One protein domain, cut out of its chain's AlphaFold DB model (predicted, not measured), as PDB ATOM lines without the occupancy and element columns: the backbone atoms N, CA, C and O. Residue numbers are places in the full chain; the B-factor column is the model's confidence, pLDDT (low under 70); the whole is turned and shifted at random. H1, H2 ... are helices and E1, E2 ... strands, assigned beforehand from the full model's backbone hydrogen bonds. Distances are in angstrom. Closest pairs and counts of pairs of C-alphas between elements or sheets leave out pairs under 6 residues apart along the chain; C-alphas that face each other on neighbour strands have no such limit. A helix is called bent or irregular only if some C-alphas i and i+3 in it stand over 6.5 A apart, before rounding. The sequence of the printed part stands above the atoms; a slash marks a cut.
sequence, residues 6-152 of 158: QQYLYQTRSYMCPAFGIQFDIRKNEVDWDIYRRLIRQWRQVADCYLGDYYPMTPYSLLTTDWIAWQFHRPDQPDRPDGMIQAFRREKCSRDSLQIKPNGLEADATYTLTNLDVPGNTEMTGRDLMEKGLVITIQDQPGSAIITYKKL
ATOM      1  N   GLN A   6      33.712 -42.903   8.578       80.88
ATOM      2  CA  GLN A   6      32.285 -43.212   8.619       80.88
ATOM      3  C   GLN A   6      31.429 -41.960   8.742       80.88
ATOM      4  O   GLN A   6      30.380 -41.848   8.110       80.88
ATOM      5  N   GLN A   7      31.917 -40.967   9.476       83.12
ATOM      6  CA  GLN A   7      31.256 -39.683   9.603       83.12
ATOM      7  C   GLN A   7      31.272 -38.902   8.283       83.12
ATOM      8  O   GLN A   7      30.264 -38.280   7.948       83.12
ATOM      9  N   TYR A   8      32.350 -38.988   7.492       84.94
ATOM     10  CA  TYR A   8      32.377 -38.433   6.132       84.94
ATOM     11  C   TYR A   8      31.372 -39.126   5.210       84.94
ATOM     12  O   TYR A   8      30.586 -38.448   4.553       84.94
ATOM     13  N   LEU A   9      31.343 -40.464   5.191       88.75
ATOM     14  CA  LEU A   9      30.371 -41.216   4.388       88.75
ATOM     15  C   LEU A   9      28.933 -40.858   4.779       88.75
ATOM     16  O   LEU A   9      28.098 -40.599   3.910       88.75
ATOM     17  N   TYR A  10      28.651 -40.807   6.081       92.75
ATOM     18  CA  TYR A  10      27.353 -40.418   6.619       92.75
ATOM     19  C   TYR A  10      26.935 -39.029   6.137       92.75
ATOM     20  O   TYR A  10      25.883 -38.890   5.513       92.75
ATOM     21  N   GLN A  11      27.769 -38.017   6.399       90.12
ATOM     22  CA  GLN A  11      27.462 -36.632   6.052       90.12
ATOM     23  C   GLN A  11      27.303 -36.478   4.547       90.12
ATOM     24  O   GLN A  11      26.303 -35.939   4.091       90.12
ATOM     25  N   THR A  12      28.247 -36.994   3.761       90.81
ATOM     26  CA  THR A  12      28.205 -36.827   2.314       90.81
ATOM     27  C   THR A  12      26.962 -37.435   1.680       90.81
ATOM     28  O   THR A  12      26.350 -36.818   0.810       90.81
ATOM     29  N   ARG A  13      26.529 -38.606   2.146       94.12
ATOM     30  CA  ARG A  13      25.311 -39.247   1.642       94.12
ATOM     31  C   ARG A  13      24.035 -38.548   2.081       94.12
ATOM     32  O   ARG A  13      23.066 -38.587   1.329       94.12
ATOM     33  N   SER A  14      24.022 -37.901   3.249       92.50
ATOM     34  CA  SER A  14      22.821 -37.217   3.744       92.50
ATOM     35  C   SER A  14      22.444 -35.983   2.922       92.50
ATOM     36  O   SER A  14      21.317 -35.517   3.036       92.50
ATOM     37  N   TYR A  15      23.365 -35.451   2.110       89.94
ATOM     38  CA  TYR A  15      23.098 -34.351   1.177       89.94
ATOM     39  C   TYR A  15      23.286 -34.732  -0.300       89.94
ATOM     40  O   TYR A  15      23.333 -33.846  -1.154       89.94
ATOM     41  N   MET A  16      23.388 -36.026  -0.637       94.12
ATOM     42  CA  MET A  16      23.368 -36.441  -2.043       94.12
ATOM     43  C   MET A  16      22.024 -36.083  -2.691       94.12
ATOM     44  O   MET A  16      20.960 -36.300  -2.114       94.12
ATOM     45  N   CYS A  17      22.092 -35.528  -3.897       91.50
ATOM     46  CA  CYS A  17      20.947 -35.040  -4.663       91.50
ATOM     47  C   CYS A  17      21.277 -35.059  -6.176       91.50
ATOM     48  O   CYS A  17      22.417 -35.380  -6.534       91.50
ATOM     49  N   PRO A  18      20.340 -34.711  -7.085       91.06
ATOM     50  CA  PRO A  18      20.617 -34.670  -8.528       91.06
ATOM     51  C   PRO A  18      21.775 -33.741  -8.924       91.06
ATOM     52  O   PRO A  18      22.504 -34.024  -9.867       91.06
ATOM     53  N   ALA A  19      21.966 -32.637  -8.194       87.44
ATOM     54  CA  ALA A  19      23.037 -31.667  -8.417       87.44
ATOM     55  C   ALA A  19      24.032 -31.713  -7.252       87.44
ATOM     56  O   ALA A  19      24.035 -30.859  -6.366       87.44
ATOM     57  N   PHE A  20      24.853 -32.758  -7.227       88.62
ATOM     58  CA  PHE A  20      25.701 -33.067  -6.085       88.62
ATOM     59  C   PHE A  20      27.100 -32.457  -6.183       88.62
ATOM     60  O   PHE A  20      27.799 -32.598  -7.186       88.62
ATOM     61  N   GLY A  21      27.539 -31.844  -5.084       84.56
ATOM     62  CA  GLY A  21      28.915 -31.415  -4.867       84.56
ATOM     63  C   GLY A  21      29.379 -31.826  -3.475       84.56
ATOM     64  O   GLY A  21      28.599 -31.808  -2.525       84.56
ATOM     65  N   ILE A  22      30.656 -32.186  -3.347       84.00
ATOM     66  CA  ILE A  22      31.278 -32.467  -2.051       84.00
ATOM     67  C   ILE A  22      32.284 -31.359  -1.764       84.00
ATOM     68  O   ILE A  22      33.146 -31.069  -2.594       84.00
ATOM     69  N   GLN A  23      32.165 -30.741  -0.594       80.00
ATOM     70  CA  GLN A  23      33.031 -29.648  -0.171       80.00
ATOM     71  C   GLN A  23      34.071 -30.158   0.828       80.00
ATOM     72  O   GLN A  23      33.724 -30.751   1.847       80.00
ATOM     73  N   PHE A  24      35.346 -29.889   0.546       75.31
ATOM     74  CA  PHE A  24      36.462 -30.175   1.446       75.31
ATOM     75  C   PHE A  24      37.335 -28.941   1.612       75.31
ATOM     76  O   PHE A  24      37.529 -28.168   0.673       75.31
ATOM     77  N   ASP A  25      37.911 -28.790   2.802       77.94
ATOM     78  CA  ASP A  25      38.976 -27.819   3.017       77.94
ATOM     79  C   ASP A  25      40.301 -28.398   2.509       77.94
ATOM     80  O   ASP A  25      41.008 -29.092   3.237       77.94
ATOM     81  N   ILE A  26      40.629 -28.103   1.249       78.62
ATOM     82  CA  ILE A  26      41.847 -28.577   0.571       78.62
ATOM     83  C   ILE A  26      43.150 -28.058   1.197       78.62
ATOM     84  O   ILE A  26      44.226 -28.518   0.831       78.62
ATOM     85  N   ARG A  27      43.075 -27.094   2.128       80.44
ATOM     86  CA  ARG A  27      44.244 -26.583   2.864       80.44
ATOM     87  C   ARG A  27      44.660 -27.520   3.995       80.44
ATOM     88  O   ARG A  27      45.740 -27.365   4.555       80.44
ATOM     89  N   LYS A  28      43.797 -28.470   4.365       74.81
ATOM     90  CA  LYS A  28      44.138 -29.532   5.309       74.81
ATOM     91  C   LYS A  28      44.832 -30.645   4.525       74.81
ATOM     92  O   LYS A  28      44.230 -31.221   3.628       74.81
ATOM     93  N   ASN A  29      46.069 -30.980   4.891       59.56
ATOM     94  CA  ASN A  29      46.895 -32.009   4.232       59.56
ATOM     95  C   ASN A  29      46.385 -33.460   4.414       59.56
ATOM     96  O   ASN A  29      47.125 -34.411   4.192       59.56
ATOM     97  N   GLU A  30      45.129 -33.644   4.820       71.88
ATOM     98  CA  GLU A  30      44.559 -34.917   5.277       71.88
ATOM     99  C   GLU A  30      43.318 -35.322   4.462       71.88
ATOM    100  O   GLU A  30      42.510 -36.133   4.910       71.88
ATOM    101  N   VAL A  31      43.118 -34.741   3.272       75.12
ATOM    102  CA  VAL A  31      42.006 -35.144   2.399       75.12
ATOM    103  C   VAL A  31      42.258 -36.556   1.873       75.12
ATOM    104  O   VAL A  31      43.168 -36.786   1.078       75.12
ATOM    105  N   ASP A  32      41.405 -37.491   2.280       82.44
ATOM    106  CA  ASP A  32      41.367 -38.835   1.717       82.44
ATOM    107  C   ASP A  32      40.665 -38.810   0.347       82.44
ATOM    108  O   ASP A  32      39.434 -38.821   0.213       82.44
ATOM    109  N   TRP A  33      41.477 -38.751  -0.707       85.69
ATOM    110  CA  TRP A  33      41.000 -38.725  -2.088       85.69
ATOM    111  C   TRP A  33      40.343 -40.034  -2.535       85.69
ATOM    112  O   TRP A  33      39.557 -40.024  -3.487       85.69
ATOM    113  N   ASP A  34      40.622 -41.156  -1.877       88.44
ATOM    114  CA  ASP A  34      40.015 -42.435  -2.235       88.44
ATOM    115  C   ASP A  34      38.581 -42.524  -1.724       88.44
ATOM    116  O   ASP A  34      37.697 -42.974  -2.467       88.44
ATOM    117  N   ILE A  35      38.309 -41.972  -0.537       86.44
ATOM    118  CA  ILE A  35      36.943 -41.741  -0.050       86.44
ATOM    119  C   ILE A  35      36.178 -40.836  -1.019       86.44
ATOM    120  O   ILE A  35      35.052 -41.160  -1.407       86.44
ATOM    121  N   TYR A  36      36.789 -39.741  -1.477       87.00
ATOM    122  CA  TYR A  36      36.157 -38.834  -2.438       87.00
ATOM    123  C   TYR A  36      35.767 -39.544  -3.741       87.00
ATOM    124  O   TYR A  36      34.613 -39.490  -4.179       87.00
ATOM    125  N   ARG A  37      36.713 -40.273  -4.345       91.00
ATOM    126  CA  ARG A  37      36.463 -41.035  -5.575       91.00
ATOM    127  C   ARG A  37      35.396 -42.106  -5.365       91.00
ATOM    128  O   ARG A  37      34.566 -42.310  -6.251       91.00
ATOM    129  N   ARG A  38      35.393 -42.783  -4.211       91.56
ATOM    130  CA  ARG A  38      34.357 -43.761  -3.848       91.56
ATOM    131  C   ARG A  38      32.979 -43.109  -3.799       91.56
ATOM    132  O   ARG A  38      32.065 -43.626  -4.434       91.56
ATOM    133  N   LEU A  39      32.841 -41.979  -3.110       92.00
ATOM    134  CA  LEU A  39      31.568 -41.269  -2.968       92.00
ATOM    135  C   LEU A  39      31.029 -40.776  -4.313       92.00
ATOM    136  O   LEU A  39      29.845 -40.950  -4.583       92.00
ATOM    137  N   ILE A  40      31.887 -40.258  -5.199       92.94
ATOM    138  CA  ILE A  40      31.470 -39.888  -6.562       92.94
ATOM    139  C   ILE A  40      31.019 -41.110  -7.358       92.94
ATOM    140  O   ILE A  40      30.002 -41.047  -8.046       92.94
ATOM    141  N   ARG A  41      31.758 -42.225  -7.294       94.06
ATOM    142  CA  ARG A  41      31.359 -43.460  -7.986       94.06
ATOM    143  C   ARG A  41      30.021 -43.985  -7.475       94.06
ATOM    144  O   ARG A  41      29.240 -44.484  -8.275       94.06
ATOM    145  N   GLN A  42      29.761 -43.894  -6.173       94.94
ATOM    146  CA  GLN A  42      28.472 -44.276  -5.599       94.94
ATOM    147  C   GLN A  42      27.364 -43.322  -6.045       94.94
ATOM    148  O   GLN A  42      26.344 -43.789  -6.532       94.94
ATOM    149  N   TRP A  43      27.586 -42.005  -5.979       95.88
ATOM    150  CA  TRP A  43      26.617 -41.024  -6.468       95.88
ATOM    151  C   TRP A  43      26.268 -41.256  -7.942       95.88
ATOM    152  O   TRP A  43      25.095 -41.339  -8.275       95.88
ATOM    153  N   ARG A  44      27.256 -41.479  -8.819       95.25
ATOM    154  CA  ARG A  44      27.017 -41.779 -10.244       95.25
ATOM    155  C   ARG A  44      26.171 -43.031 -10.480       95.25
ATOM    156  O   ARG A  44      25.494 -43.098 -11.494       95.25
ATOM    157  N   GLN A  45      26.217 -44.015  -9.580       95.06
ATOM    158  CA  GLN A  45      25.390 -45.222  -9.690       95.06
ATOM    159  C   GLN A  45      23.919 -44.970  -9.354       95.06
ATOM    160  O   GLN A  45      23.075 -45.764  -9.754       95.06
ATOM    161  N   VAL A  46      23.611 -43.903  -8.613       95.50
ATOM    162  CA  VAL A  46      22.259 -43.639  -8.098       95.50
ATOM    163  C   VAL A  46      21.717 -42.255  -8.448       95.50
ATOM    164  O   VAL A  46      20.609 -41.919  -8.046       95.50
ATOM    165  N   ALA A  47      22.479 -41.446  -9.189       95.50
ATOM    166  CA  ALA A  47      22.144 -40.059  -9.503       95.50
ATOM    167  C   ALA A  47      20.773 -39.947 -10.177       95.50
ATOM    168  O   ALA A  47      19.950 -39.121  -9.789       95.50
ATOM    169  N   ASP A  48      20.503 -40.838 -11.124       93.69
ATOM    170  CA  ASP A  48      19.234 -40.863 -11.836       93.69
ATOM    171  C   ASP A  48      18.059 -41.283 -10.935       93.69
ATOM    172  O   ASP A  48      16.927 -40.872 -11.178       93.69
ATOM    173  N   CYS A  49      18.297 -42.072  -9.875       96.06
ATOM    174  CA  CYS A  49      17.241 -42.487  -8.947       96.06
ATOM    175  C   CYS A  49      16.601 -41.287  -8.244       96.06
ATOM    176  O   CYS A  49      15.424 -41.348  -7.913       96.06
ATOM    177  N   TYR A  50      17.328 -40.182  -8.051       95.75
ATOM    178  CA  TYR A  50      16.769 -38.974  -7.437       95.75
ATOM    179  C   TYR A  50      15.640 -38.318  -8.248       95.75
ATOM    180  O   TYR A  50      14.987 -37.411  -7.735       95.75
ATOM    181  N   LEU A  51      15.419 -38.745  -9.496       93.81
ATOM    182  CA  LEU A  51      14.305 -38.305 -10.340       93.81
ATOM    183  C   LEU A  51      13.097 -39.258 -10.291       93.81
ATOM    184  O   LEU A  51      12.099 -38.997 -10.954       93.81
ATOM    185  N   GLY A  52      13.197 -40.358  -9.539       94.75
ATOM    186  CA  GLY A  52      12.125 -41.332  -9.362       94.75
ATOM    187  C   GLY A  52      11.155 -40.989  -8.227       94.75
ATOM    188  O   GLY A  52      11.303 -39.996  -7.513       94.75
ATOM    189  N   ASP A  53      10.187 -41.876  -8.028       96.81
ATOM    190  CA  ASP A  53       9.182 -41.794  -6.975       96.81
ATOM    191  C   ASP A  53       9.826 -41.916  -5.592       96.81
ATOM    192  O   ASP A  53      10.577 -42.856  -5.314       96.81
ATOM    193  N   TYR A  54       9.509 -40.974  -4.705       97.19
ATOM    194  CA  TYR A  54      10.028 -40.943  -3.343       97.19
ATOM    195  C   TYR A  54       9.056 -41.596  -2.359       97.19
ATOM    196  O   TYR A  54       7.909 -41.166  -2.220       97.19
ATOM    197  N   TYR A  55       9.551 -42.567  -1.591       97.88
ATOM    198  CA  TYR A  55       8.807 -43.204  -0.510       97.88
ATOM    199  C   TYR A  55       9.579 -43.085   0.813       97.88
ATOM    200  O   TYR A  55      10.711 -43.574   0.913       97.88
ATOM    201  N   PRO A  56       9.005 -42.482   1.871       97.69
ATOM    202  CA  PRO A  56       9.602 -42.538   3.200       97.69
ATOM    203  C   PRO A  56       9.494 -43.966   3.756       97.69
ATOM    204  O   PRO A  56       8.412 -44.545   3.784       97.69
ATOM    205  N   MET A  57      10.610 -44.537   4.215       98.25
ATOM    206  CA  MET A  57      10.638 -45.887   4.807       98.25
ATOM    207  C   MET A  57      10.544 -45.859   6.338       98.25
ATOM    208  O   MET A  57      10.320 -46.882   6.978       98.25
ATOM    209  N   THR A  58      10.714 -44.681   6.933       97.62
ATOM    210  CA  THR A  58      10.561 -44.421   8.366       97.62
ATOM    211  C   THR A  58       9.699 -43.178   8.574       97.62
ATOM    212  O   THR A  58       9.758 -42.268   7.740       97.62
ATOM    213  N   PRO A  59       8.968 -43.066   9.696       96.31
ATOM    214  CA  PRO A  59       8.336 -41.810  10.081       96.31
ATOM    215  C   PRO A  59       9.351 -40.667  10.153       96.31
ATOM    216  O   PRO A  59      10.528 -40.874  10.464       96.31
ATOM    217  N   TYR A  60       8.888 -39.447   9.901       93.75
ATOM    218  CA  TYR A  60       9.704 -38.265  10.135       93.75
ATOM    219  C   TYR A  60      10.055 -38.154  11.626       93.75
ATOM    220  O   TYR A  60       9.179 -38.211  12.486       93.75
ATOM    221  N   SER A  61      11.341 -37.977  11.926       94.50
ATOM    222  CA  SER A  61      11.842 -37.794  13.286       94.50
ATOM    223  C   SER A  61      13.095 -36.924  13.287       94.50
ATOM    224  O   SER A  61      13.965 -37.047  12.417       94.50
ATOM    225  N   LEU A  62      13.228 -36.077  14.306       95.00
ATOM    226  CA  LEU A  62      14.447 -35.319  14.611       95.00
ATOM    227  C   LEU A  62      15.294 -35.984  15.707       95.00
ATOM    228  O   LEU A  62      16.397 -35.528  15.990       95.00
ATOM    229  N   LEU A  63      14.807 -37.072  16.314       97.62
ATOM    230  CA  LEU A  63      15.507 -37.738  17.406       97.62
ATOM    231  C   LEU A  63      16.764 -38.440  16.895       97.62
ATOM    232  O   LEU A  63      16.738 -39.163  15.896       97.62
ATOM    233  N   THR A  64      17.879 -38.272  17.600       96.88
ATOM    234  CA  THR A  64      19.142 -38.926  17.233       96.88
ATOM    235  C   THR A  64      19.206 -40.399  17.647       96.88
ATOM    236  O   THR A  64      20.160 -41.100  17.313       96.88
ATOM    237  N   THR A  65      18.164 -40.882  18.327       97.75
ATOM    238  CA  THR A  65      17.936 -42.282  18.706       97.75
ATOM    239  C   THR A  65      17.260 -43.109  17.616       97.75
ATOM    240  O   THR A  65      17.215 -44.334  17.725       97.75
ATOM    241  N   ASP A  66      16.742 -42.462  16.573       97.56
ATOM    242  CA  ASP A  66      15.940 -43.122  15.547       97.56
ATOM    243  C   ASP A  66      16.756 -43.410  14.288       97.56
ATOM    244  O   ASP A  66      17.737 -42.734  13.974       97.56
ATOM    245  N   TRP A  67      16.315 -44.413  13.539       98.31
ATOM    246  CA  TRP A  67      16.721 -44.582  12.150       98.31
ATOM    247  C   TRP A  67      15.987 -43.583  11.265       98.31
ATOM    248  O   TRP A  67      14.845 -43.221  11.549       98.31
ATOM    249  N   ILE A  68      16.610 -43.204  10.151       97.88
ATOM    250  CA  ILE A  68      15.893 -42.580   9.040       97.88
ATOM    251  C   ILE A  68      16.240 -43.295   7.740       97.88
ATOM    252  O   ILE A  68      17.407 -43.589   7.482       97.88
ATOM    253  N   ALA A  69      15.224 -43.607   6.942       98.38
ATOM    254  CA  ALA A  69      15.414 -44.226   5.643       98.38
ATOM    255  C   ALA A  69      14.340 -43.790   4.647       98.38
ATOM    256  O   ALA A  69      13.203 -43.475   5.012       98.38
ATOM    257  N   TRP A  70      14.708 -43.818   3.375       98.38
ATOM    258  CA  TRP A  70      13.820 -43.543   2.255       98.38
ATOM    259  C   TRP A  70      14.224 -44.363   1.038       98.38
ATOM    260  O   TRP A  70      15.351 -44.852   0.929       98.38
ATOM    261  N   GLN A  71      13.276 -44.502   0.126       98.56
ATOM    262  CA  GLN A  71      13.414 -45.187  -1.143       98.56
ATOM    263  C   GLN A  71      13.165 -44.189  -2.269       98.56
ATOM    264  O   GLN A  71      12.250 -43.372  -2.190       98.56
ATOM    265  N   PHE A  72      13.959 -44.314  -3.324       98.06
ATOM    266  CA  PHE A  72      13.650 -43.768  -4.635       98.06
ATOM    267  C   PHE A  72      13.411 -44.922  -5.603       98.06
ATOM    268  O   PHE A  72      14.251 -45.822  -5.691       98.06
ATOM    269  N   HIS A  73      12.300 -44.893  -6.328       97.06
ATOM    270  CA  HIS A  73      11.924 -45.931  -7.277       97.06
ATOM    271  C   HIS A  73      11.739 -45.367  -8.683       97.06
ATOM    272  O   HIS A  73      11.088 -44.348  -8.865       97.06
ATOM    273  N   ARG A  74      12.297 -46.047  -9.683       95.12
ATOM    274  CA  ARG A  74      12.171 -45.696 -11.096       95.12
ATOM    275  C   ARG A  74      11.368 -46.766 -11.838       95.12
ATOM    276  O   ARG A  74      11.951 -47.761 -12.285       95.12
ATOM    277  N   PRO A  75      10.035 -46.612 -11.929       89.62
ATOM    278  CA  PRO A  75       9.183 -47.537 -12.674       89.62
ATOM    279  C   PRO A  75       9.224 -47.287 -14.191       89.62
ATOM    280  O   PRO A  75       8.779 -48.126 -14.968       89.62
ATOM    281  N   ASP A  76       9.760 -46.144 -14.622       82.75
ATOM    282  CA  ASP A  76       9.800 -45.659 -16.005       82.75
ATOM    283  C   ASP A  76      10.777 -46.422 -16.914       82.75
ATOM    284  O   ASP A  76      10.797 -46.189 -18.120       82.75
ATOM    285  N   GLN A  77      11.550 -47.357 -16.357       77.62
ATOM    286  CA  GLN A  77      12.385 -48.321 -17.077       77.62
ATOM    287  C   GLN A  77      11.547 -49.581 -17.383       77.62
ATOM    288  O   GLN A  77      11.518 -50.487 -16.546       77.62
ATOM    289  N   PRO A  78      10.880 -49.700 -18.552       66.44
ATOM    290  CA  PRO A  78       9.787 -50.664 -18.747       66.44
ATOM    291  C   PRO A  78      10.229 -52.126 -18.599       66.44
ATOM    292  O   PRO A  78       9.494 -52.957 -18.072       66.44
ATOM    293  N   ASP A  79      11.462 -52.431 -19.008       72.69
ATOM    294  CA  ASP A  79      12.019 -53.786 -18.947       72.69
ATOM    295  C   ASP A  79      12.824 -54.048 -17.669       72.69
ATOM    296  O   ASP A  79      13.153 -55.195 -17.348       72.69
ATOM    297  N   ARG A  80      13.204 -52.991 -16.942       80.25
ATOM    298  CA  ARG A  80      14.167 -53.106 -15.846       80.25
ATOM    299  C   ARG A  80      13.978 -52.035 -14.769       80.25
ATOM    300  O   ARG A  80      14.936 -51.312 -14.484       80.25
ATOM    301  N   PRO A  81      12.782 -51.957 -14.151       85.94
ATOM    302  CA  PRO A  81      12.538 -51.039 -13.056       85.94
ATOM    303  C   PRO A  81      13.577 -51.261 -11.962       85.94
ATOM    304  O   PRO A  81      13.961 -52.393 -11.630       85.94
ATOM    305  N   ASP A  82      14.064 -50.154 -11.429       95.00
ATOM    306  CA  ASP A  82      15.144 -50.145 -10.464       95.00
ATOM    307  C   ASP A  82      14.930 -49.036  -9.432       95.00
ATOM    308  O   ASP A  82      13.854 -48.429  -9.324       95.00
ATOM    309  N   GLY A  83      15.918 -48.845  -8.577       97.31
ATOM    310  CA  GLY A  83      15.880 -47.788  -7.594       97.31
ATOM    311  C   GLY A  83      16.974 -47.925  -6.562       97.31
ATOM    312  O   GLY A  83      17.890 -48.751  -6.662       97.31
ATOM    313  N   MET A  84      16.868 -47.083  -5.545       98.19
ATOM    314  CA  MET A  84      17.752 -47.122  -4.397       98.19
ATOM    315  C   MET A  84      16.987 -46.947  -3.098       98.19
ATOM    316  O   MET A  84      15.889 -46.398  -3.049       98.19
ATOM    317  N   ILE A  85      17.636 -47.355  -2.023       98.56
ATOM    318  CA  ILE A  85      17.241 -47.100  -0.653       98.56
ATOM    319  C   ILE A  85      18.442 -46.473   0.032       98.56
ATOM    320  O   ILE A  85      19.549 -47.010  -0.038       98.56
ATOM    321  N   GLN A  86      18.222 -45.356   0.713       98.12
ATOM    322  CA  GLN A  86      19.214 -44.780   1.610       98.12
ATOM    323  C   GLN A  86      18.734 -44.966   3.046       98.12
ATOM    324  O   GLN A  86      17.580 -44.681   3.366       98.12
ATOM    325  N   ALA A  87      19.622 -45.453   3.906       98.25
ATOM    326  CA  ALA A  87      19.333 -45.686   5.315       98.25
ATOM    327  C   ALA A  87      20.453 -45.125   6.185       98.25
ATOM    328  O   ALA A  87      21.634 -45.233   5.849       98.25
ATOM    329  N   PHE A  88      20.071 -44.536   7.314       97.88
ATOM    330  CA  PHE A  88      20.973 -43.844   8.222       97.88
ATOM    331  C   PHE A  88      20.690 -44.272   9.660       97.88
ATOM    332  O   PHE A  88      19.602 -44.029  10.197       97.88
ATOM    333  N   ARG A  89      21.702 -44.870  10.293       97.75
ATOM    334  CA  ARG A  89      21.745 -45.109  11.734       97.75
ATOM    335  C   ARG A  89      22.281 -43.853  12.403       97.75
ATOM    336  O   ARG A  89      23.433 -43.479  12.185       97.75
ATOM    337  N   ARG A  90      21.453 -43.174  13.196       96.56
ATOM    338  CA  ARG A  90      21.847 -41.924  13.864       96.56
ATOM    339  C   ARG A  90      22.746 -42.179  15.077       96.56
ATOM    340  O   ARG A  90      22.781 -43.277  15.627       96.56
ATOM    341  N   GLU A  91      23.453 -41.134  15.499       95.81
ATOM    342  CA  GLU A  91      24.510 -41.147  16.528       95.81
ATOM    343  C   GLU A  91      24.123 -41.767  17.885       95.81
ATOM    344  O   GLU A  91      25.006 -42.228  18.598       95.81
ATOM    345  N   LYS A  92      22.836 -41.802  18.257       96.88
ATOM    346  CA  LYS A  92      22.354 -42.393  19.520       96.88
ATOM    347  C   LYS A  92      21.412 -43.576  19.291       96.88
ATOM    348  O   LYS A  92      20.753 -44.033  20.222       96.88
ATOM    349  N   CYS A  93      21.312 -44.077  18.059       97.31
ATOM    350  CA  CYS A  93      20.427 -45.186  17.728       97.31
ATOM    351  C   CYS A  93      21.018 -46.536  18.154       97.31
ATOM    352  O   CYS A  93      21.938 -47.056  17.515       97.31
ATOM    353  N   SER A  94      20.493 -47.112  19.236       96.88
ATOM    354  CA  SER A  94      21.002 -48.359  19.823       96.88
ATOM    355  C   SER A  94      20.830 -49.584  18.922       96.88
ATOM    356  O   SER A  94      21.646 -50.496  18.985       96.88
ATOM    357  N   ARG A  95      19.808 -49.594  18.059       97.56
ATOM    358  CA  ARG A  95      19.536 -50.687  17.115       97.56
ATOM    359  C   ARG A  95      20.476 -50.588  15.919       97.56
ATOM    360  O   ARG A  95      20.479 -49.566  15.235       97.56
ATOM    361  N   ASP A  96      21.232 -51.643  15.653       97.81
ATOM    362  CA  ASP A  96      22.163 -51.746  14.522       97.81
ATOM    363  C   ASP A  96      21.496 -52.187  13.213       97.81
ATOM    364  O   ASP A  96      22.114 -52.127  12.152       97.81
ATOM    365  N   SER A  97      20.220 -52.563  13.274       98.19
ATOM    366  CA  SER A  97      19.437 -53.011  12.134       98.19
ATOM    367  C   SER A  97      18.089 -52.301  12.019       98.19
ATOM    368  O   SER A  97      17.468 -51.881  13.004       98.19
ATOM    369  N   LEU A  98      17.635 -52.184  10.774       98.25
ATOM    370  CA  LEU A  98      16.340 -51.651  10.383       98.25
ATOM    371  C   LEU A  98      15.711 -52.582   9.347       98.25
ATOM    372  O   LEU A  98      16.311 -52.859   8.311       98.25
ATOM    373  N   GLN A  99      14.485 -53.023   9.607       98.38
ATOM    374  CA  GLN A  99      13.672 -53.739   8.629       98.38
ATOM    375  C   GLN A  99      12.736 -52.752   7.935       98.38
ATOM    376  O   GLN A  99      11.983 -52.039   8.598       98.38
ATOM    377  N   ILE A 100      12.784 -52.715   6.606       98.19
ATOM    378  CA  ILE A 100      11.947 -51.849   5.768       98.19
ATOM    379  C   ILE A 100      11.202 -52.673   4.727       98.19
ATOM    380  O   ILE A 100      11.650 -53.752   4.350       98.19
ATOM    381  N   LYS A 101      10.086 -52.148   4.231       98.31
ATOM    382  CA  LYS A 101       9.284 -52.770   3.175       98.31
ATOM    383  C   LYS A 101       9.245 -51.815   1.983       98.31
ATOM    384  O   LYS A 101       8.505 -50.833   2.048       98.31
ATOM    385  N   PRO A 102      10.092 -52.029   0.959       97.50
ATOM    386  CA  PRO A 102      10.102 -51.192  -0.236       97.50
ATOM    387  C   PRO A 102       8.734 -51.191  -0.921       97.50
ATOM    388  O   PRO A 102       7.983 -52.151  -0.806       97.50
ATOM    389  N   ASN A 103       8.418 -50.119  -1.635       97.06
ATOM    390  CA  ASN A 103       7.161 -49.916  -2.352       97.06
ATOM    391  C   ASN A 103       7.380 -49.972  -3.869       97.06
ATOM    392  O   ASN A 103       8.511 -49.852  -4.345       97.06
ATOM    393  N   GLY A 104       6.288 -50.143  -4.619       94.56
ATOM    394  CA  GLY A 104       6.284 -50.052  -6.085       94.56
ATOM    395  C   GLY A 104       6.880 -51.256  -6.822       94.56
ATOM    396  O   GLY A 104       6.981 -51.230  -8.041       94.56
ATOM    397  N   LEU A 105       7.264 -52.321  -6.113       95.56
ATOM    398  CA  LEU A 105       7.862 -53.502  -6.735       95.56
ATOM    399  C   LEU A 105       6.805 -54.416  -7.370       95.56
ATOM    400  O   LEU A 105       5.687 -54.556  -6.877       95.56
ATOM    401  N   GLU A 106       7.187 -55.117  -8.433       95.00
ATOM    402  CA  GLU A 106       6.375 -56.180  -9.018       95.00
ATOM    403  C   GLU A 106       6.499 -57.452  -8.177       95.00
ATOM    404  O   GLU A 106       7.597 -57.983  -8.003       95.00
ATOM    405  N   ALA A 107       5.376 -57.963  -7.669       95.81
ATOM    406  CA  ALA A 107       5.369 -59.073  -6.714       95.81
ATOM    407  C   ALA A 107       6.101 -60.328  -7.227       95.81
ATOM    408  O   ALA A 107       6.896 -60.920  -6.496       95.81
ATOM    409  N   ASP A 108       5.866 -60.701  -8.484       95.00
ATOM    410  CA  ASP A 108       6.380 -61.949  -9.060       95.00
ATOM    411  C   ASP A 108       7.752 -61.777  -9.744       95.00
ATOM    412  O   ASP A 108       8.344 -62.741 -10.234       95.00
ATOM    413  N   ALA A 109       8.296 -60.557  -9.751       94.19
ATOM    414  CA  ALA A 109       9.634 -60.285 -10.255       94.19
ATOM    415  C   ALA A 109      10.709 -60.591  -9.203       94.19
ATOM    416  O   ALA A 109      10.489 -60.466  -7.999       94.19
ATOM    417  N   THR A 110      11.905 -60.966  -9.658       96.25
ATOM    418  CA  THR A 110      13.099 -61.081  -8.805       96.25
ATOM    419  C   THR A 110      13.950 -59.828  -8.954       96.25
ATOM    420  O   THR A 110      14.132 -59.336 -10.068       96.25
ATOM    421  N   TYR A 111      14.474 -59.319  -7.845       96.75
ATOM    422  CA  TYR A 111      15.332 -58.144  -7.800       96.75
ATOM    423  C   TYR A 111      16.704 -58.517  -7.252       96.75
ATOM    424  O   TYR A 111      16.803 -59.130  -6.189       96.75
ATOM    425  N   THR A 112      17.755 -58.092  -7.948       97.31
ATOM    426  CA  THR A 112      19.121 -58.108  -7.423       97.31
ATOM    427  C   THR A 112      19.319 -56.873  -6.556       97.31
ATOM    428  O   THR A 112      19.173 -55.746  -7.031       97.31
ATOM    429  N   LEU A 113      19.668 -57.087  -5.295       97.88
ATOM    430  CA  LEU A 113      19.937 -56.075  -4.281       97.88
ATOM    431  C   LEU A 113      21.445 -55.974  -4.074       97.88
ATOM    432  O   LEU A 113      22.103 -56.988  -3.847       97.88
ATOM    433  N   THR A 114      21.996 -54.767  -4.119       97.94
ATOM    434  CA  THR A 114      23.424 -54.526  -3.879       97.94
ATOM    435  C   THR A 114      23.595 -53.454  -2.818       97.94
ATOM    436  O   THR A 114      23.142 -52.324  -2.983       97.94
ATOM    437  N   ASN A 115      24.282 -53.792  -1.729       97.31
ATOM    438  CA  ASN A 115      24.774 -52.796  -0.787       97.31
ATOM    439  C   ASN A 115      26.095 -52.235  -1.325       97.31
ATOM    440  O   ASN A 115      27.058 -52.978  -1.483       97.31
ATOM    441  N   LEU A 116      26.163 -50.927  -1.576       96.44
ATOM    442  CA  LEU A 116      27.340 -50.298  -2.193       96.44
ATOM    443  C   LEU A 116      28.598 -50.271  -1.301       96.44
ATOM    444  O   LEU A 116      29.631 -49.745  -1.730       96.44
ATOM    445  N   ASP A 117      28.516 -50.790  -0.074       93.25
ATOM    446  CA  ASP A 117      29.603 -50.813   0.907       93.25
ATOM    447  C   ASP A 117      30.189 -52.197   1.183       93.25
ATOM    448  O   ASP A 117      31.246 -52.278   1.810       93.25
ATOM    449  N   VAL A 118      29.552 -53.269   0.705       91.75
ATOM    450  CA  VAL A 118      30.035 -54.646   0.881       91.75
ATOM    451  C   VAL A 118      30.024 -55.394  -0.452       91.75
ATOM    452  O   VAL A 118      29.204 -55.093  -1.318       91.75
ATOM    453  N   PRO A 119      30.941 -56.351  -0.662       92.81
ATOM    454  CA  PRO A 119      30.945 -57.145  -1.880       92.81
ATOM    455  C   PRO A 119      29.727 -58.073  -1.949       92.81
ATOM    456  O   PRO A 119      29.250 -58.576  -0.932       92.81
ATOM    457  N   GLY A 120      29.295 -58.361  -3.176       94.12
ATOM    458  CA  GLY A 120      28.222 -59.308  -3.461       94.12
ATOM    459  C   GLY A 120      26.858 -58.654  -3.660       94.12
ATOM    460  O   GLY A 120      26.692 -57.437  -3.593       94.12
ATOM    461  N   ASN A 121      25.882 -59.502  -3.956       96.38
ATOM    462  CA  ASN A 121      24.489 -59.134  -4.105       96.38
ATOM    463  C   ASN A 121      23.607 -60.235  -3.509       96.38
ATOM    464  O   ASN A 121      24.064 -61.350  -3.255       96.38
ATOM    465  N   THR A 122      22.347 -59.892  -3.279       96.00
ATOM    466  CA  THR A 122      21.321 -60.836  -2.838       96.00
ATOM    467  C   THR A 122      20.136 -60.724  -3.774       96.00
ATOM    468  O   THR A 122      19.795 -59.629  -4.215       96.00
ATOM    469  N   GLU A 123      19.476 -61.838  -4.059       97.56
ATOM    470  CA  GLU A 123      18.240 -61.843  -4.832       97.56
ATOM    471  C   GLU A 123      17.039 -62.059  -3.918       97.56
ATOM    472  O   GLU A 123      17.055 -62.917  -3.035       97.56
ATOM    473  N   MET A 124      15.989 -61.269  -4.127       97.62
ATOM    474  CA  MET A 124      14.712 -61.429  -3.436       97.62
ATOM    475  C   MET A 124      13.566 -61.176  -4.408       97.62
ATOM    476  O   MET A 124      13.694 -60.385  -5.347       97.62
ATOM    477  N   THR A 125      12.429 -61.829  -4.185       97.88
ATOM    478  CA  THR A 125      11.216 -61.506  -4.942       97.88
ATOM    479  C   THR A 125      10.673 -60.144  -4.514       97.88
ATOM    480  O   THR A 125      10.852 -59.729  -3.364       97.88
ATOM    481  N   GLY A 126       9.982 -59.443  -5.415       97.56
ATOM    482  CA  GLY A 126       9.284 -58.207  -5.062       97.56
ATOM    483  C   GLY A 126       8.261 -58.450  -3.955       97.56
ATOM    484  O   GLY A 126       8.155 -57.647  -3.034       97.56
ATOM    485  N   ARG A 127       7.588 -59.607  -3.972       98.25
ATOM    486  CA  ARG A 127       6.686 -60.046  -2.902       98.25
ATOM    487  C   ARG A 127       7.394 -60.146  -1.554       98.25
ATOM    488  O   ARG A 127       6.929 -59.551  -0.590       98.25
ATOM    489  N   ASP A 128       8.526 -60.844  -1.476       98.38
ATOM    490  CA  ASP A 128       9.278 -60.969  -0.223       98.38
ATOM    491  C   ASP A 128       9.763 -59.605   0.276       98.38
ATOM    492  O   ASP A 128       9.657 -59.314   1.467       98.38
ATOM    493  N   LEU A 129      10.245 -58.745  -0.623       98.25
ATOM    494  CA  LEU A 129      10.662 -57.387  -0.276       98.25
ATOM    495  C   LEU A 129       9.502 -56.559   0.289       98.25
ATOM    496  O   LEU A 129       9.670 -55.905   1.315       98.25
ATOM    497  N   MET A 130       8.326 -56.604  -0.333       98.25
ATOM    498  CA  MET A 130       7.166 -55.820   0.101       98.25
ATOM    499  C   MET A 130       6.484 -56.394   1.351       98.25
ATOM    500  O   MET A 130       6.022 -55.642   2.207       98.25
ATOM    501  N   GLU A 131       6.417 -57.718   1.495       98.12
ATOM    502  CA  GLU A 131       5.680 -58.372   2.582       98.12
ATOM    503  C   GLU A 131       6.571 -58.662   3.794       98.12
ATOM    504  O   GLU A 131       6.238 -58.259   4.917       98.12
ATOM    505  N   LYS A 132       7.713 -59.331   3.581       98.06
ATOM    506  CA  LYS A 132       8.668 -59.691   4.643       98.06
ATOM    507  C   LYS A 132       9.604 -58.533   4.953       98.06
ATOM    508  O   LYS A 132       9.882 -58.291   6.121       98.06
ATOM    509  N   GLY A 133      10.037 -57.778   3.950       97.75
ATOM    510  CA  GLY A 133      10.946 -56.651   4.127       97.75
ATOM    511  C   GLY A 133      12.422 -57.004   3.962       97.75
ATOM    512  O   GLY A 133      12.840 -58.153   4.092       97.75
ATOM    513  N   LEU A 134      13.216 -55.969   3.703       98.06
ATOM    514  CA  LEU A 134      14.671 -56.001   3.666       98.06
ATOM    515  C   LEU A 134      15.231 -55.579   5.027       98.06
ATOM    516  O   LEU A 134      14.885 -54.511   5.535       98.06
ATOM    517  N   VAL A 135      16.131 -56.386   5.591       98.19
ATOM    518  CA  VAL A 135      16.895 -56.022   6.791       98.19
ATOM    519  C   VAL A 135      18.191 -55.337   6.371       98.19
ATOM    520  O   VAL A 135      19.047 -55.937   5.726       98.19
ATOM    521  N   ILE A 136      18.348 -54.076   6.762       98.06
ATOM    522  CA  ILE A 136      19.572 -53.296   6.583       98.06
ATOM    523  C   ILE A 136      20.300 -53.260   7.921       98.06
ATOM    524  O   ILE A 136      19.712 -52.867   8.925       98.06
ATOM    525  N   THR A 137      21.576 -53.641   7.934       97.56
ATOM    526  CA  THR A 137      22.425 -53.616   9.133       97.56
ATOM    527  C   THR A 137      23.570 -52.629   8.937       97.56
ATOM    528  O   THR A 137      24.276 -52.698   7.932       97.56
ATOM    529  N   ILE A 138      23.765 -51.720   9.893       97.00
ATOM    530  CA  ILE A 138      24.865 -50.750   9.922       97.00
ATOM    531  C   ILE A 138      25.505 -50.792  11.309       97.00
ATOM    532  O   ILE A 138      24.903 -50.380  12.302       97.00
ATOM    533  N   GLN A 139      26.745 -51.275  11.364       95.56
ATOM    534  CA  GLN A 139      27.490 -51.422  12.616       95.56
ATOM    535  C   GLN A 139      27.978 -50.076  13.164       95.56
ATOM    536  O   GLN A 139      27.940 -49.858  14.375       95.56
ATOM    537  N   ASP A 140      28.353 -49.151  12.280       94.88
ATOM    538  CA  ASP A 140      28.802 -47.812  12.658       94.88
ATOM    539  C   ASP A 140      27.661 -46.935  13.201       94.88
ATOM    540  O   ASP A 140      26.514 -47.004  12.751       94.88
ATOM    541  N   GLN A 141      27.990 -46.075  14.166       94.25
ATOM    542  CA  GLN A 141      27.054 -45.172  14.834       94.25
ATOM    543  C   GLN A 141      27.715 -43.786  15.027       94.25
ATOM    544  O   GLN A 141      28.552 -43.630  15.914       94.25
ATOM    545  N   PRO A 142      27.368 -42.761  14.226       95.44
ATOM    546  CA  PRO A 142      26.433 -42.813  13.107       95.44
ATOM    547  C   PRO A 142      26.996 -43.601  11.914       95.44
ATOM    548  O   PRO A 142      28.207 -43.675  11.720       95.44
ATOM    549  N   GLY A 143      26.106 -44.134  11.082       96.50
ATOM    550  CA  GLY A 143      26.479 -44.856   9.868       96.50
ATOM    551  C   GLY A 143      25.389 -44.783   8.802       96.50
ATOM    552  O   GLY A 143      24.235 -44.464   9.094       96.50
ATOM    553  N   SER A 144      25.758 -45.017   7.545       97.44
ATOM    554  CA  SER A 144      24.841 -44.924   6.406       97.44
ATOM    555  C   SER A 144      25.053 -46.073   5.427       97.44
ATOM    556  O   SER A 144      26.153 -46.610   5.327       97.44
ATOM    557  N   ALA A 145      24.008 -46.423   4.685       97.38
ATOM    558  CA  ALA A 145      24.057 -47.411   3.617       97.38
ATOM    559  C   ALA A 145      23.243 -46.934   2.413       97.38
ATOM    560  O   ALA A 145      22.219 -46.260   2.565       97.38
ATOM    561  N   ILE A 146      23.701 -47.313   1.221       98.12
ATOM    562  CA  ILE A 146      22.943 -47.194  -0.025       98.12
ATOM    563  C   ILE A 146      22.749 -48.606  -0.560       98.12
ATOM    564  O   ILE A 146      23.728 -49.295  -0.857       98.12
ATOM    565  N   ILE A 147      21.492 -49.022  -0.673       98.44
ATOM    566  CA  ILE A 147      21.113 -50.288  -1.291       98.44
ATOM    567  C   ILE A 147      20.505 -49.971  -2.647       98.44
ATOM    568  O   ILE A 147      19.487 -49.289  -2.711       98.44
ATOM    569  N   THR A 148      21.104 -50.452  -3.726       98.19
ATOM    570  CA  THR A 148      20.472 -50.416  -5.046       98.19
ATOM    571  C   THR A 148      19.692 -51.700  -5.263       98.19
ATOM    572  O   THR A 148      20.063 -52.761  -4.757       98.19
ATOM    573  N   TYR A 149      18.596 -51.611  -6.005       97.56
ATOM    574  CA  TYR A 149      17.856 -52.783  -6.448       97.56
ATOM    575  C   TYR A 149      17.535 -52.657  -7.924       97.56
ATOM    576  O   TYR A 149      17.244 -51.567  -8.409       97.56
ATOM    577  N   LYS A 150      17.582 -53.779  -8.635       95.62
ATOM    578  CA  LYS A 150      17.293 -53.830 -10.064       95.62
ATOM    579  C   LYS A 150      16.536 -55.100 -10.396       95.62
ATOM    580  O   LYS A 150      16.944 -56.175  -9.958       95.62
ATOM    581  N   LYS A 151      15.458 -54.985 -11.172       94.94
ATOM    582  CA  LYS A 151      14.739 -56.158 -11.675       94.94
ATOM    583  C   LYS A 151      15.693 -57.034 -12.495       94.94
ATOM    584  O   LYS A 151      16.428 -56.536 -13.359       94.94
ATOM    585  N   LEU A 152      15.697 -58.330 -12.200       91.50
ATOM    586  CA  LEU A 152      16.410 -59.327 -12.984       91.50
ATOM    587  C   LEU A 152      15.670 -59.494 -14.313       91.50
ATOM    588  O   LEU A 152      14.461 -59.744 -14.312       91.50
TER     589      LEU A 152
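This is residues 6 to 152 of the 158 residues of the protein "Glyco_hydro_36C domain-containing protein" of Planctomycetes bacterium ADurb.Bin412 (UniProt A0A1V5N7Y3). A twisted, curled sheet of six strands has helices H1 and H2 over one face and the small sheet E4 and E7 over part of the other, a small, partly face-to-face sandwich. H2 runs out past the sheet, and the loop at residues 25 to 31 sticks out beyond it. The printed part has 147 residues, in the order H1 H2 E1 E2 E3 E4 E5 E6 H3 E7 E8. The large sheet runs E1 E2 E3 E8 E5 E6, antiparallel throughout, and the class is mixed, helices and strands. The whole is compact, with a radius of gyration of the C-alphas of 15.6 A, and elongated, spanning 53 by 33 by 27 A.

H1, residues 6 to 14, begins at C-alpha 6 (32.285, -43.212, 8.619) and is 12.2 A long. H2, residues 33 to 51, is 27.9 A long, with a kink of 45 degrees near residue 45; it is irregular, C-alphas 45 and 48 being 7.8 A apart. E1 is residues 53 to 56. E2, residues 67 to 74, and E3, residues 82 to 89, are each 23.7 A long. E4 is residues 97 to 100, E5 110 to 115, E6 122 to 125, H3 126 to 131 and E7 134 to 137. E8, residues 143 to 151, is 27.0 A long and ends at C-alpha 151 (14.739, -56.158, -11.675).

E1, E2 and E3 form a meander, each strand the antiparallel neighbour of the one before; N 55 and O 71 are 2.9 A apart, N 70 and O 86 3.0 A. E3 and E8 are antiparallel at 163 degrees, with N 85 and O 147 at 2.8 A. E5 pairs with E8, N 114 to O 148 2.9 A, and with E6 in a hairpin, N 111 to O 124 2.8 A. H1 and H2 are on the same face, making two layers, helices on one face of a sheet. H1 lies over E8 at a height of 7.3 A; the closest C-alphas, of Tyr 10 and Ser 144, are 5.2 A apart. H2 lies over E3 and E8; the closest C-alphas of H2 and E3, of Cys 49 and Gly 83, are 5.6 A apart. H1 and H2 only just touch, with 3 pairs of C-alphas within 8 A, through residues 35 to 39 of H2 alone; the closest, of Leu 9 and Leu 39, are 7.5 A apart. E4 and E7 are antiparallel, N 98 to O 136 2.9 A, and form a sandwich, two sheets face to face, with the large sheet, the facing parts 8.1 A centre to centre. H3 only grazes the large sheet. Every O i to N i+4 pair is within hydrogen-bond range in H1 and H3, and 11 of 15 in H2.

The C-alphas of Arg 27 and Asp 108, the two farthest apart, are 53.2 A apart. The printed part has no cut. The link from H1 to H2 is long, 18 residues. Mean pLDDT of the printed part is 93.1; residues 29 and 78 are under 70.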